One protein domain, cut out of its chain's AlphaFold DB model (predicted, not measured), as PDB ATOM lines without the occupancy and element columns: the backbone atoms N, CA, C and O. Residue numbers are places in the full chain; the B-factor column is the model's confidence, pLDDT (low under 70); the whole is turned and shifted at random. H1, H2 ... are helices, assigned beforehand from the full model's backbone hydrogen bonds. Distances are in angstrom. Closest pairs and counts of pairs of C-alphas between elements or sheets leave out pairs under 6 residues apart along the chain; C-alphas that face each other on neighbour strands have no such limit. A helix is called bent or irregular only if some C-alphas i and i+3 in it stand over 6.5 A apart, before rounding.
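This is residues 4 to 82 of the 195 residues of a protein of Giardia intestinalis (strain P15) (UniProt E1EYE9). This is a loose, open frame of five helices: H3 and H4 are joined by a tight link into a corner at one end of the longest axis, and H2 makes the other end. Two long links, residues 23 to 34 from H2 back to H3 and residues 61 to 72 from H4 to H5, swing from the outside of the frame to near its middle, their C-alphas lying 4 to 24 A and 4 to 18 A from the mean of all C-alphas, while the short H1 lies near H3 and H5 leads away from the corner as a separate arm. The printed part has 79 residues with five named helices, H1 to H5 in chain order, and no named strand; its class is all helix. The whole is loose, with a radius of gyration of the C-alphas of 14.4 A, and spans 40 by 29 by 20 A.

H4, residues 47 to 60, is the longest helix. H3, residues 35 to 44, and H4 only just touch, with 3 pairs of C-alphas within 8 A; the closest C-alphas are those of Leu 41 and Arg 50, 5.7 A apart. H4 touches H3 with residues 50 to 53 alone. Their lines stand at a steep tilt of 52 degrees, and they run opposite ways. H5, residues 73 to 82, is close to H3 but not clearly touching it; the closest C-alphas are those of Glu 38 and Leu 73, 7.6 A apart. Their tilt is steep at 69.6 degrees, only just short of about perpendicular, and they run opposite ways. H1, residues 4 to 7, is near H3, with 6 pairs of C-alphas within 10 A. H1 and H4 are only just apart, with closest C-alphas at 8.2 A. H2, residues 14 to 22, is apart from H1, H3, H4 and H5. H5 is also apart from H1 and from H4. In H2, H3 and H5 every O i to N i+4 pair is within hydrogen-bond range, and in H4 8 of 10 are; H1 is too short for such a pair, and its one O i to N i+3 pair is not within range.

H4 measures 19.7 A from C-alpha 47 at (-23.819, 2.493, 16.631) to C-alpha 60. It is irregular, but only just: C-alphas 55 and 58 are 6.8 A apart. H3 measures 14.6 A, H5 14.2 A, H2 12.0 A and H1 5.3 A. H1 begins at C-alpha 4, (-37.972, -10.702, 28.004), and H5 ends at C-alpha 82, (-45.525, 13.428, 13.905).

The two C-alphas farthest apart are those of Ala 23 and Asp 48, at 40.9 A. The printed part has no cut. The links H2 to H3 and H4 to H5 are long, with 12 residues each; H1 to H2 is short, with 6. The mean pLDDT of the printed part is 87.1, and no printed residue is under 70.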
ATOM      1  N   ALA A   4     -37.498  -9.432  28.547       85.38
ATOM      2  CA  ALA A   4     -37.972 -10.702  28.004       85.38
ATOM      3  C   ALA A   4     -39.352 -10.573  27.331       85.38
ATOM      4  O   ALA A   4     -39.572 -11.151  26.266       85.38
ATOM      5  N   ASP A   5     -40.261  -9.793  27.923       86.69
ATOM      6  CA  ASP A   5     -41.590  -9.531  27.356       86.69
ATOM      7  C   ASP A   5     -41.507  -8.700  26.074       86.69
ATOM      8  O   ASP A   5     -42.225  -8.970  25.109       86.69
ATOM      9  N   TYR A   6     -40.616  -7.701  26.056       86.44
ATOM     10  CA  TYR A   6     -40.402  -6.834  24.900       86.44
ATOM     11  C   TYR A   6     -39.872  -7.621  23.704       86.44
ATOM     12  O   TYR A   6     -40.448  -7.550  22.620       86.44
ATOM     13  N   ARG A   7     -38.852  -8.459  23.927       85.25
ATOM     14  CA  ARG A   7     -38.292  -9.351  22.899       85.25
ATOM     15  C   ARG A   7     -39.349 -10.296  22.314       85.25
ATOM     16  O   ARG A   7     -39.366 -10.537  21.115       85.25
ATOM     17  N   LYS A   8     -40.268 -10.795  23.148       84.94
ATOM     18  CA  LYS A   8     -41.379 -11.670  22.730       84.94
ATOM     19  C   LYS A   8     -42.587 -10.913  22.169       84.94
ATOM     20  O   LYS A   8     -43.539 -11.561  21.738       84.94
ATOM     21  N   LYS A   9     -42.589  -9.573  22.222       82.94
ATOM     22  CA  LYS A   9     -43.720  -8.690  21.876       82.94
ATOM     23  C   LYS A   9     -45.035  -9.096  22.565       82.94
ATOM     24  O   LYS A   9     -46.119  -8.917  22.016       82.94
ATOM     25  N   LYS A  10     -44.952  -9.652  23.780       84.56
ATOM     26  CA  LYS A  10     -46.102 -10.166  24.541       84.56
ATOM     27  C   LYS A  10     -46.045  -9.668  25.975       84.56
ATOM     28  O   LYS A  10     -45.083  -9.930  26.686       84.56
ATOM     29  N   ASN A  11     -47.095  -8.985  26.426       89.56
ATOM     30  CA  ASN A  11     -47.224  -8.556  27.815       89.56
ATOM     31  C   ASN A  11     -48.704  -8.454  28.217       89.56
ATOM     32  O   ASN A  11     -49.512  -7.882  27.489       89.56
ATOM     33  N   LYS A  12     -49.041  -8.958  29.410       90.44
ATOM     34  CA  LYS A  12     -50.419  -9.022  29.934       90.44
ATOM     35  C   LYS A  12     -51.112  -7.664  30.107       90.44
ATOM     36  O   LYS A  12     -52.336  -7.607  30.164       90.44
ATOM     37  N   PHE A  13     -50.347  -6.583  30.244       90.00
ATOM     38  CA  PHE A  13     -50.880  -5.243  30.483       90.00
ATOM     39  C   PHE A  13     -51.037  -4.427  29.202       90.00
ATOM     40  O   PHE A  13     -51.892  -3.549  29.163       90.00
ATOM     41  N   VAL A  14     -50.251  -4.708  28.159       89.44
ATOM     42  CA  VAL A  14     -50.249  -3.905  26.925       89.44
ATOM     43  C   VAL A  14     -51.614  -3.941  26.248       89.44
ATOM     44  O   VAL A  14     -52.135  -2.883  25.921       89.44
ATOM     45  N   THR A  15     -52.236  -5.116  26.136       89.62
ATOM     46  CA  THR A  15     -53.572  -5.263  25.537       89.62
ATOM     47  C   THR A  15     -54.630  -4.469  26.304       89.62
ATOM     48  O   THR A  15     -55.360  -3.686  25.711       89.62
ATOM     49  N   LYS A  16     -54.641  -4.567  27.642       92.12
ATOM     50  CA  LYS A  16     -55.586  -3.817  28.492       92.12
ATOM     51  C   LYS A  16     -55.388  -2.304  28.395       92.12
ATOM     52  O   LYS A  16     -56.350  -1.539  28.425       92.12
ATOM     53  N   ILE A  17     -54.132  -1.857  28.315       91.56
ATOM     54  CA  ILE A  17     -53.799  -0.442  28.129       91.56
ATOM     55  C   ILE A  17     -54.252   0.018  26.743       91.56
ATOM     56  O   ILE A  17     -54.805   1.108  26.634       91.56
ATOM     57  N   GLN A  18     -54.058  -0.805  25.714       89.81
ATOM     58  CA  GLN A  18     -54.486  -0.514  24.353       89.81
ATOM     59  C   GLN A  18     -55.998  -0.345  24.262       89.81
ATOM     60  O   GLN A  18     -56.450   0.723  23.868       89.81
ATOM     61  N   GLU A  19     -56.767  -1.314  24.753       90.19
ATOM     62  CA  GLU A  19     -58.230  -1.236  24.815       90.19
ATOM     63  C   GLU A  19     -58.706   0.028  25.547       90.19
ATOM     64  O   GLU A  19     -59.507   0.798  25.018       90.19
ATOM     65  N   ARG A  20     -58.161   0.304  26.740       91.50
ATOM     66  CA  ARG A  20     -58.549   1.479  27.537       91.50
ATOM     67  C   ARG A  20     -58.192   2.804  26.862       91.50
ATOM     68  O   ARG A  20     -58.889   3.799  27.063       91.50
ATOM     69  N   THR A  21     -57.084   2.842  26.134       90.00
ATOM     70  CA  THR A  21     -56.589   4.051  25.470       90.00
ATOM     71  C   THR A  21     -57.398   4.328  24.210       90.00
ATOM     72  O   THR A  21     -57.918   5.432  24.073       90.00
ATOM     73  N   THR A  22     -57.602   3.317  23.365       89.19
ATOM     74  CA  THR A  22     -58.415   3.415  22.147       89.19
ATOM     75  C   THR A  22     -59.870   3.761  22.466       89.19
ATOM     76  O   THR A  22     -60.456   4.582  21.773       89.19
ATOM     77  N   ALA A  23     -60.426   3.251  23.572       91.62
ATOM     78  CA  ALA A  23     -61.771   3.620  24.025       91.62
ATOM     79  C   ALA A  23     -61.916   5.103  24.423       91.62
ATOM     80  O   ALA A  23     -63.023   5.633  24.428       91.62
ATOM     81  N   ARG A  24     -60.821   5.777  24.802       91.88
ATOM     82  CA  ARG A  24     -60.826   7.202  25.184       91.88
ATOM     83  C   ARG A  24     -60.437   8.119  24.032       91.88
ATOM     84  O   ARG A  24     -60.914   9.245  23.964       91.88
ATOM     85  N   ASN A  25     -59.516   7.664  23.192       89.25
ATOM     86  CA  ASN A  25     -59.013   8.392  22.042       89.25
ATOM     87  C   ASN A  25     -58.531   7.382  20.996       89.25
ATOM     88  O   ASN A  25     -57.492   6.745  21.170       89.25
ATOM     89  N   GLU A  26     -59.275   7.275  19.900       84.38
ATOM     90  CA  GLU A  26     -58.956   6.378  18.787       84.38
ATOM     91  C   GLU A  26     -57.601   6.710  18.135       84.38
ATOM     92  O   GLU A  26     -56.875   5.815  17.711       84.38
ATOM     93  N   ASN A  27     -57.199   7.986  18.154       82.31
ATOM     94  CA  ASN A  27     -55.959   8.472  17.546       82.31
ATOM     95  C   ASN A  27     -54.738   8.396  18.481       82.31
ATOM     96  O   ASN A  27     -53.665   8.906  18.153       82.31
ATOM     97  N   ALA A  28     -54.873   7.817  19.675       85.19
ATOM     98  CA  ALA A  28     -53.772   7.751  20.625       85.19
ATOM     99  C   ALA A  28     -52.724   6.700  20.217       85.19
ATOM    100  O   ALA A  28     -52.996   5.504  20.121       85.19
ATOM    101  N   HIS A  29     -51.482   7.150  20.042       84.06
ATOM    102  CA  HIS A  29     -50.354   6.272  19.744       84.06
ATOM    103  C   HIS A  29     -49.812   5.594  21.007       84.06
ATOM    104  O   HIS A  29     -49.449   6.258  21.979       84.06
ATOM    105  N   ILE A  30     -49.680   4.266  20.964       88.44
ATOM    106  CA  ILE A  30     -49.061   3.471  22.031       88.44
ATOM    107  C   ILE A  30     -47.747   2.887  21.521       88.44
ATOM    108  O   ILE A  30     -47.727   2.107  20.571       88.44
ATOM    109  N   ALA A  31     -46.648   3.247  22.183       88.62
ATOM    110  CA  ALA A  31     -45.310   2.745  21.891       88.62
ATOM    111  C   ALA A  31     -44.816   1.864  23.055       88.62
ATOM    112  O   ALA A  31     -44.360   2.388  24.076       88.62
ATOM    113  N   PRO A  32     -44.942   0.528  22.963       90.12
ATOM    114  CA  PRO A  32     -44.356  -0.368  23.951       90.12
ATOM    115  C   PRO A  32     -42.826  -0.311  23.891       90.12
ATOM    116  O   PRO A  32     -42.260  -0.392  22.808       90.12
ATOM    117  N   TYR A  33     -42.160  -0.229  25.046       91.69
ATOM    118  CA  TYR A  33     -40.695  -0.287  25.136       91.69
ATOM    119  C   TYR A  33     -40.206  -0.948  26.436       91.69
ATOM    120  O   TYR A  33     -40.961  -1.097  27.416       91.69
ATOM    121  N   SER A  34     -38.936  -1.357  26.452       92.50
ATOM    122  CA  SER A  34     -38.239  -1.886  27.630       92.50
ATOM    123  C   SER A  34     -37.136  -0.930  28.071       92.50
ATOM    124  O   SER A  34     -36.101  -0.845  27.421       92.50
ATOM    125  N   ALA A  35     -37.320  -0.266  29.214       92.38
ATOM    126  CA  ALA A  35     -36.316   0.648  29.763       92.38
ATOM    127  C   ALA A  35     -34.962  -0.039  30.019       92.38
ATOM    128  O   ALA A  35     -33.922   0.574  29.820       92.38
ATOM    129  N   LYS A  36     -34.975  -1.323  30.408       91.88
ATOM    130  CA  LYS A  36     -33.749  -2.097  30.635       91.88
ATOM    131  C   LYS A  36     -32.958  -2.318  29.343       91.88
ATOM    132  O   LYS A  36     -31.747  -2.162  29.356       91.88
ATOM    133  N   LEU A  37     -33.650  -2.649  28.249       90.62
ATOM    134  CA  LEU A  37     -32.998  -2.868  26.956       90.62
ATOM    135  C   LEU A  37     -32.369  -1.565  26.453       90.62
ATOM    136  O   LEU A  37     -31.204  -1.555  26.081       90.62
ATOM    137  N   GLU A  38     -33.126  -0.465  26.494       91.50
ATOM    138  CA  GLU A  38     -32.631   0.837  26.033       91.50
ATOM    139  C   GLU A  38     -31.448   1.341  26.868       91.50
ATOM    140  O   GLU A  38     -30.504   1.885  26.310       91.50
ATOM    141  N   ALA A  39     -31.459   1.121  28.188       91.75
ATOM    142  CA  ALA A  39     -30.335   1.477  29.052       91.75
ATOM    143  C   ALA A  39     -29.051   0.731  28.655       91.75
ATOM    144  O   ALA A  39     -28.006   1.355  28.499       91.75
ATOM    145  N   THR A  40     -29.137  -0.579  28.402       90.25
ATOM    146  CA  THR A  40     -27.991  -1.363  27.918       90.25
ATOM    147  C   THR A  40     -27.512  -0.889  26.544       90.25
ATOM    148  O   THR A  40     -26.311  -0.798  26.316       90.25
ATOM    149  N   LEU A  41     -28.423  -0.536  25.630       89.06
ATOM    150  CA  LEU A  41     -28.046   0.017  24.323       89.06
ATOM    151  C   LEU A  41     -27.341   1.377  24.442       89.06
ATOM    152  O   LEU A  41     -26.419   1.651  23.679       89.06
ATOM    153  N   LEU A  42     -27.750   2.212  25.399       88.50
ATOM    154  CA  LEU A  42     -27.106   3.492  25.707       88.50
ATOM    155  C   LEU A  42     -25.678   3.306  26.239       88.50
ATOM    156  O   LEU A  42     -24.783   4.042  25.834       88.50
ATOM    157  N   GLU A  43     -25.454   2.312  27.099       90.25
ATOM    158  CA  GLU A  43     -24.133   2.005  27.668       90.25
ATOM    159  C   GLU A  43     -23.123   1.518  26.617       90.25
ATOM    160  O   GLU A  43     -21.926   1.751  26.767       90.25
ATOM    161  N   LEU A  44     -23.588   0.880  25.536       88.44
ATOM    162  CA  LEU A  44     -22.718   0.419  24.446       88.44
ATOM    163  C   LEU A  44     -22.106   1.574  23.638       88.44
ATOM    164  O   LEU A  44     -21.041   1.391  23.048       88.44
ATOM    165  N   GLY A  45     -22.750   2.749  23.612       77.12
ATOM    166  CA  GLY A  45     -22.236   4.015  23.067       77.12
ATOM    167  C   GLY A  45     -22.033   4.091  21.543       77.12
ATOM    168  O   GLY A  45     -22.376   5.101  20.935       77.12
ATOM    169  N   SER A  46     -21.508   3.043  20.905       85.88
ATOM    170  CA  SER A  46     -21.258   2.975  19.459       85.88
ATOM    171  C   SER A  46     -22.465   2.423  18.696       85.88
ATOM    172  O   SER A  46     -23.114   1.479  19.148       85.88
ATOM    173  N   ALA A  47     -22.762   2.986  17.519       83.00
ATOM    174  CA  ALA A  47     -23.819   2.493  16.631       83.00
ATOM    175  C   ALA A  47     -23.587   1.031  16.221       83.00
ATOM    176  O   ALA A  47     -24.469   0.203  16.435       83.00
ATOM    177  N   ASP A  48     -22.371   0.692  15.794       85.81
ATOM    178  CA  ASP A  48     -22.022  -0.673  15.379       85.81
ATOM    179  C   ASP A  48     -22.180  -1.681  16.526       85.81
ATOM    180  O   ASP A  48     -22.645  -2.804  16.334       85.81
ATOM    181  N   ALA A  49     -21.833  -1.271  17.753       87.19
ATOM    182  CA  ALA A  49     -21.977  -2.114  18.937       87.19
ATOM    183  C   ALA A  49     -23.451  -2.344  19.304       87.19
ATOM    184  O   ALA A  49     -23.822  -3.451  19.703       87.19
ATOM    185  N   ARG A  50     -24.300  -1.318  19.153       86.56
ATOM    186  CA  ARG A  50     -25.754  -1.438  19.345       86.56
ATOM    187  C   ARG A  50     -26.360  -2.396  18.323       86.56
ATOM    188  O   ARG A  50     -27.110  -3.288  18.719       86.56
ATOM    189  N   ASP A  51     -25.996  -2.261  17.051       85.88
ATOM    190  CA  ASP A  51     -26.524  -3.096  15.968       85.88
ATOM    191  C   ASP A  51     -26.074  -4.554  16.101       85.88
ATOM    192  O   ASP A  51     -26.892  -5.470  15.991       85.88
ATOM    193  N   ALA A  52     -24.802  -4.785  16.447       87.44
ATOM    194  CA  ALA A  52     -24.292  -6.119  16.748       87.44
ATOM    195  C   ALA A  52     -25.037  -6.751  17.935       87.44
ATOM    196  O   ALA A  52     -25.492  -7.894  17.851       87.44
ATOM    197  N   TYR A  53     -25.237  -5.999  19.022       87.94
ATOM    198  CA  TYR A  53     -25.978  -6.487  20.183       87.94
ATOM    199  C   TYR A  53     -27.416  -6.869  19.814       87.94
ATOM    200  O   TYR A  53     -27.864  -7.965  20.153       87.94
ATOM    201  N   LEU A  54     -28.130  -6.008  19.081       86.56
ATOM    202  CA  LEU A  54     -29.497  -6.268  18.621       86.56
ATOM    203  C   LEU A  54     -29.579  -7.486  17.689       86.56
ATOM    204  O   LEU A  54     -30.505  -8.288  17.830       86.56
ATOM    205  N   GLY A  55     -28.601  -7.669  16.798       86.88
ATOM    206  CA  GLY A  55     -28.515  -8.815  15.890       86.88
ATOM    207  C   GLY A  55     -28.238 -10.149  16.591       86.88
ATOM    208  O   GLY A  55     -28.734 -11.192  16.165       86.88
ATOM    209  N   GLU A  56     -27.503 -10.140  17.703       87.00
ATOM    210  CA  GLU A  56     -27.196 -11.347  18.483       87.00
ATOM    211  C   GLU A  56     -28.319 -11.767  19.444       87.00
ATOM    212  O   GLU A  56     -28.391 -12.931  19.861       87.00
ATOM    213  N   LEU A  57     -29.198 -10.838  19.829       85.12
ATOM    214  CA  LEU A  57     -30.273 -11.082  20.795       85.12
ATOM    215  C   LEU A  57     -31.223 -12.230  20.408       85.12
ATOM    216  O   LEU A  57     -31.525 -13.037  21.297       85.12
ATOM    217  N   PRO A  58     -31.697 -12.354  19.151       83.31
ATOM    218  CA  PRO A  58     -32.537 -13.467  18.712       83.31
ATOM    219  C   PRO A  58     -31.920 -14.835  19.023       83.31
ATOM    220  O   PRO A  58     -32.548 -15.662  19.697       83.31
ATOM    221  N   SER A  59     -30.655 -15.021  18.636       81.19
ATOM    222  CA  SER A  59     -29.888 -16.255  18.827       81.19
ATOM    223  C   SER A  59     -29.601 -16.531  20.302       81.19
ATOM    224  O   SER A  59     -29.870 -17.626  20.799       81.19
ATOM    225  N   LYS A  60     -29.130 -15.521  21.048       83.31
ATOM    226  CA  LYS A  60     -28.829 -15.642  22.487       83.31
ATOM    227  C   LYS A  60     -30.057 -16.014  23.318       83.31
ATOM    228  O   LYS A  60     -29.936 -16.700  24.330       83.31
ATOM    229  N   CYS A  61     -31.242 -15.572  22.902       79.69
ATOM    230  CA  CYS A  61     -32.470 -15.720  23.682       79.69
ATOM    231  C   CYS A  61     -33.389 -16.841  23.195       79.69
ATOM    232  O   CYS A  61     -34.497 -16.960  23.723       79.69
ATOM    233  N   LYS A  62     -32.947 -17.647  22.216       82.88
ATOM    234  CA  LYS A  62     -33.728 -18.739  21.613       82.88
ATOM    235  C   LYS A  62     -35.111 -18.266  21.151       82.88
ATOM    236  O   LYS A  62     -36.131 -18.896  21.441       82.88
ATOM    237  N   LEU A  63     -35.152 -17.099  20.512       82.19
ATOM    238  CA  LEU A  63     -36.378 -16.584  19.912       82.19
ATOM    239  C   LEU A  63     -36.711 -17.384  18.638       82.19
ATOM    240  O   LEU A  63     -35.804 -17.950  18.030       82.19
ATOM    241  N   PRO A  64     -37.995 -17.455  18.237       81.69
ATOM    242  CA  PRO A  64     -38.386 -18.068  16.972       81.69
ATOM    243  C   PRO A  64     -37.619 -17.467  15.794       81.69
ATOM    244  O   PRO A  64     -37.328 -16.266  15.800       81.69
ATOM    245  N   ASP A  65     -37.343 -18.291  14.789       72.75
ATOM    246  CA  ASP A  65     -36.596 -17.867  13.611       72.75
ATOM    247  C   ASP A  65     -37.306 -16.695  12.904       72.75
ATOM    248  O   ASP A  65     -38.535 -16.675  12.792       72.75
ATOM    249  N   GLY A  66     -36.547 -15.666  12.519       73.81
ATOM    250  CA  GLY A  66     -37.086 -14.404  11.988       73.81
ATOM    251  C   GLY A  66     -37.576 -13.385  13.031       73.81
ATOM    252  O   GLY A  66     -38.147 -12.354  12.667       73.81
ATOM    253  N   SER A  67     -37.363 -13.617  14.332       80.31
ATOM    254  CA  SER A  67     -37.660 -12.610  15.360       80.31
ATOM    255  C   SER A  67     -36.668 -11.449  15.306       80.31
ATOM    256  O   SER A  67     -35.488 -11.629  15.587       80.31
ATOM    257  N   VAL A  68     -37.165 -10.242  15.034       82.12
ATOM    258  CA  VAL A  68     -36.361  -9.011  15.064       82.12
ATOM    259  C   VAL A  68     -36.611  -8.248  16.365       82.12
ATOM    260  O   VAL A  68     -37.765  -7.972  16.729       82.12
ATOM    261  N   VAL A  69     -35.522  -7.916  17.061       83.06
ATOM    262  CA  VAL A  69     -35.507  -7.054  18.246       83.06
ATOM    263  C   VAL A  69     -34.838  -5.743  17.853       83.06
ATOM    264  O   VAL A  69     -33.693  -5.744  17.424       83.06
ATOM    265  N   GLU A  70     -35.554  -4.635  18.007       86.75
ATOM    266  CA  GLU A  70     -35.091  -3.294  17.631       86.75
ATOM    267  C   GLU A  70     -35.272  -2.343  18.817       86.75
ATOM    268  O   GLU A  70     -36.145  -2.567  19.674       86.75
ATOM    269  N   SER A  71     -34.485  -1.263  18.855       89.12
ATOM    270  CA  SER A  71     -34.738  -0.160  19.787       89.12
ATOM    271  C   SER A  71     -36.112   0.452  19.513       89.12
ATOM    272  O   SER A  71     -36.516   0.681  18.370       89.12
ATOM    273  N   ALA A  72     -36.857   0.727  20.579       89.38
ATOM    274  CA  ALA A  72     -38.142   1.401  20.486       89.38
ATOM    275  C   ALA A  72     -37.990   2.927  20.441       89.38
ATOM    276  O   ALA A  72     -38.966   3.620  20.124       89.38
ATOM    277  N   LEU A  73     -36.821   3.466  20.812       88.06
ATOM    278  CA  LEU A  73     -36.625   4.904  21.001       88.06
ATOM    279  C   LEU A  73     -36.767   5.668  19.691       88.06
ATOM    280  O   LEU A  73     -37.583   6.587  19.637       88.06
ATOM    281  N   ASP A  74     -36.097   5.239  18.625       85.06
ATOM    282  CA  ASP A  74     -36.132   5.936  17.332       85.06
ATOM    283  C   ASP A  74     -37.557   6.001  16.778       85.06
ATOM    284  O   ASP A  74     -38.074   7.063  16.417       85.06
ATOM    285  N   LYS A  75     -38.270   4.871  16.823       87.69
ATOM    286  CA  LYS A  75     -39.683   4.808  16.436       87.69
ATOM    287  C   LYS A  75     -40.553   5.711  17.312       87.69
ATOM    288  O   LYS A  75     -41.472   6.359  16.804       87.69
ATOM    289  N   THR A  76     -40.287   5.766  18.615       90.75
ATOM    290  CA  THR A  76     -41.036   6.604  19.561       90.75
ATOM    291  C   THR A  76     -40.806   8.087  19.292       90.75
ATOM    292  O   THR A  76     -41.774   8.847  19.268       90.75
ATOM    293  N   ILE A  77     -39.562   8.501  19.043       90.44
ATOM    294  CA  ILE A  77     -39.194   9.882  18.712       90.44
ATOM    295  C   ILE A  77     -39.911  10.311  17.432       90.44
ATOM    296  O   ILE A  77     -40.665  11.285  17.461       90.44
ATOM    297  N   LYS A  78     -39.806   9.525  16.353       88.44
ATOM    298  CA  LYS A  78     -40.480   9.812  15.074       88.44
ATOM    299  C   LYS A  78     -42.000   9.880  15.209       88.44
ATOM    300  O   LYS A  78     -42.650  10.748  14.627       88.44
ATOM    301  N   THR A  79     -42.587   8.989  16.007       89.69
ATOM    302  CA  THR A  79     -44.037   8.992  16.262       89.69
ATOM    303  C   THR A  79     -44.464  10.247  17.021       89.69
ATOM    304  O   THR A  79     -45.447  10.886  16.650       89.69
ATOM    305  N   ARG A  80     -43.713  10.645  18.054       90.25
ATOM    306  CA  ARG A  80     -43.987  11.865  18.829       90.25
ATOM    307  C   ARG A  80     -43.822  13.124  17.987       90.25
ATOM    308  O   ARG A  80     -44.655  14.019  18.079       90.25
ATOM    309  N   TYR A  81     -42.806  13.165  17.134       90.69
ATOM    310  CA  TYR A  81     -42.569  14.275  16.216       90.69
ATOM    311  C   TYR A  81     -43.768  14.495  15.282       90.69
ATOM    312  O   TYR A  81     -44.295  15.603  15.169       90.69
ATOM    313  N   LYS A  82     -44.299  13.404  14.714       88.38
ATOM    314  CA  LYS A  82     -45.525  13.428  13.905       88.38
ATOM    315  C   LYS A  82     -46.757  13.832  14.714       88.38
ATOM    316  O   LYS A  82     -47.550  14.626  14.215       88.38
TER     317      LYS A  82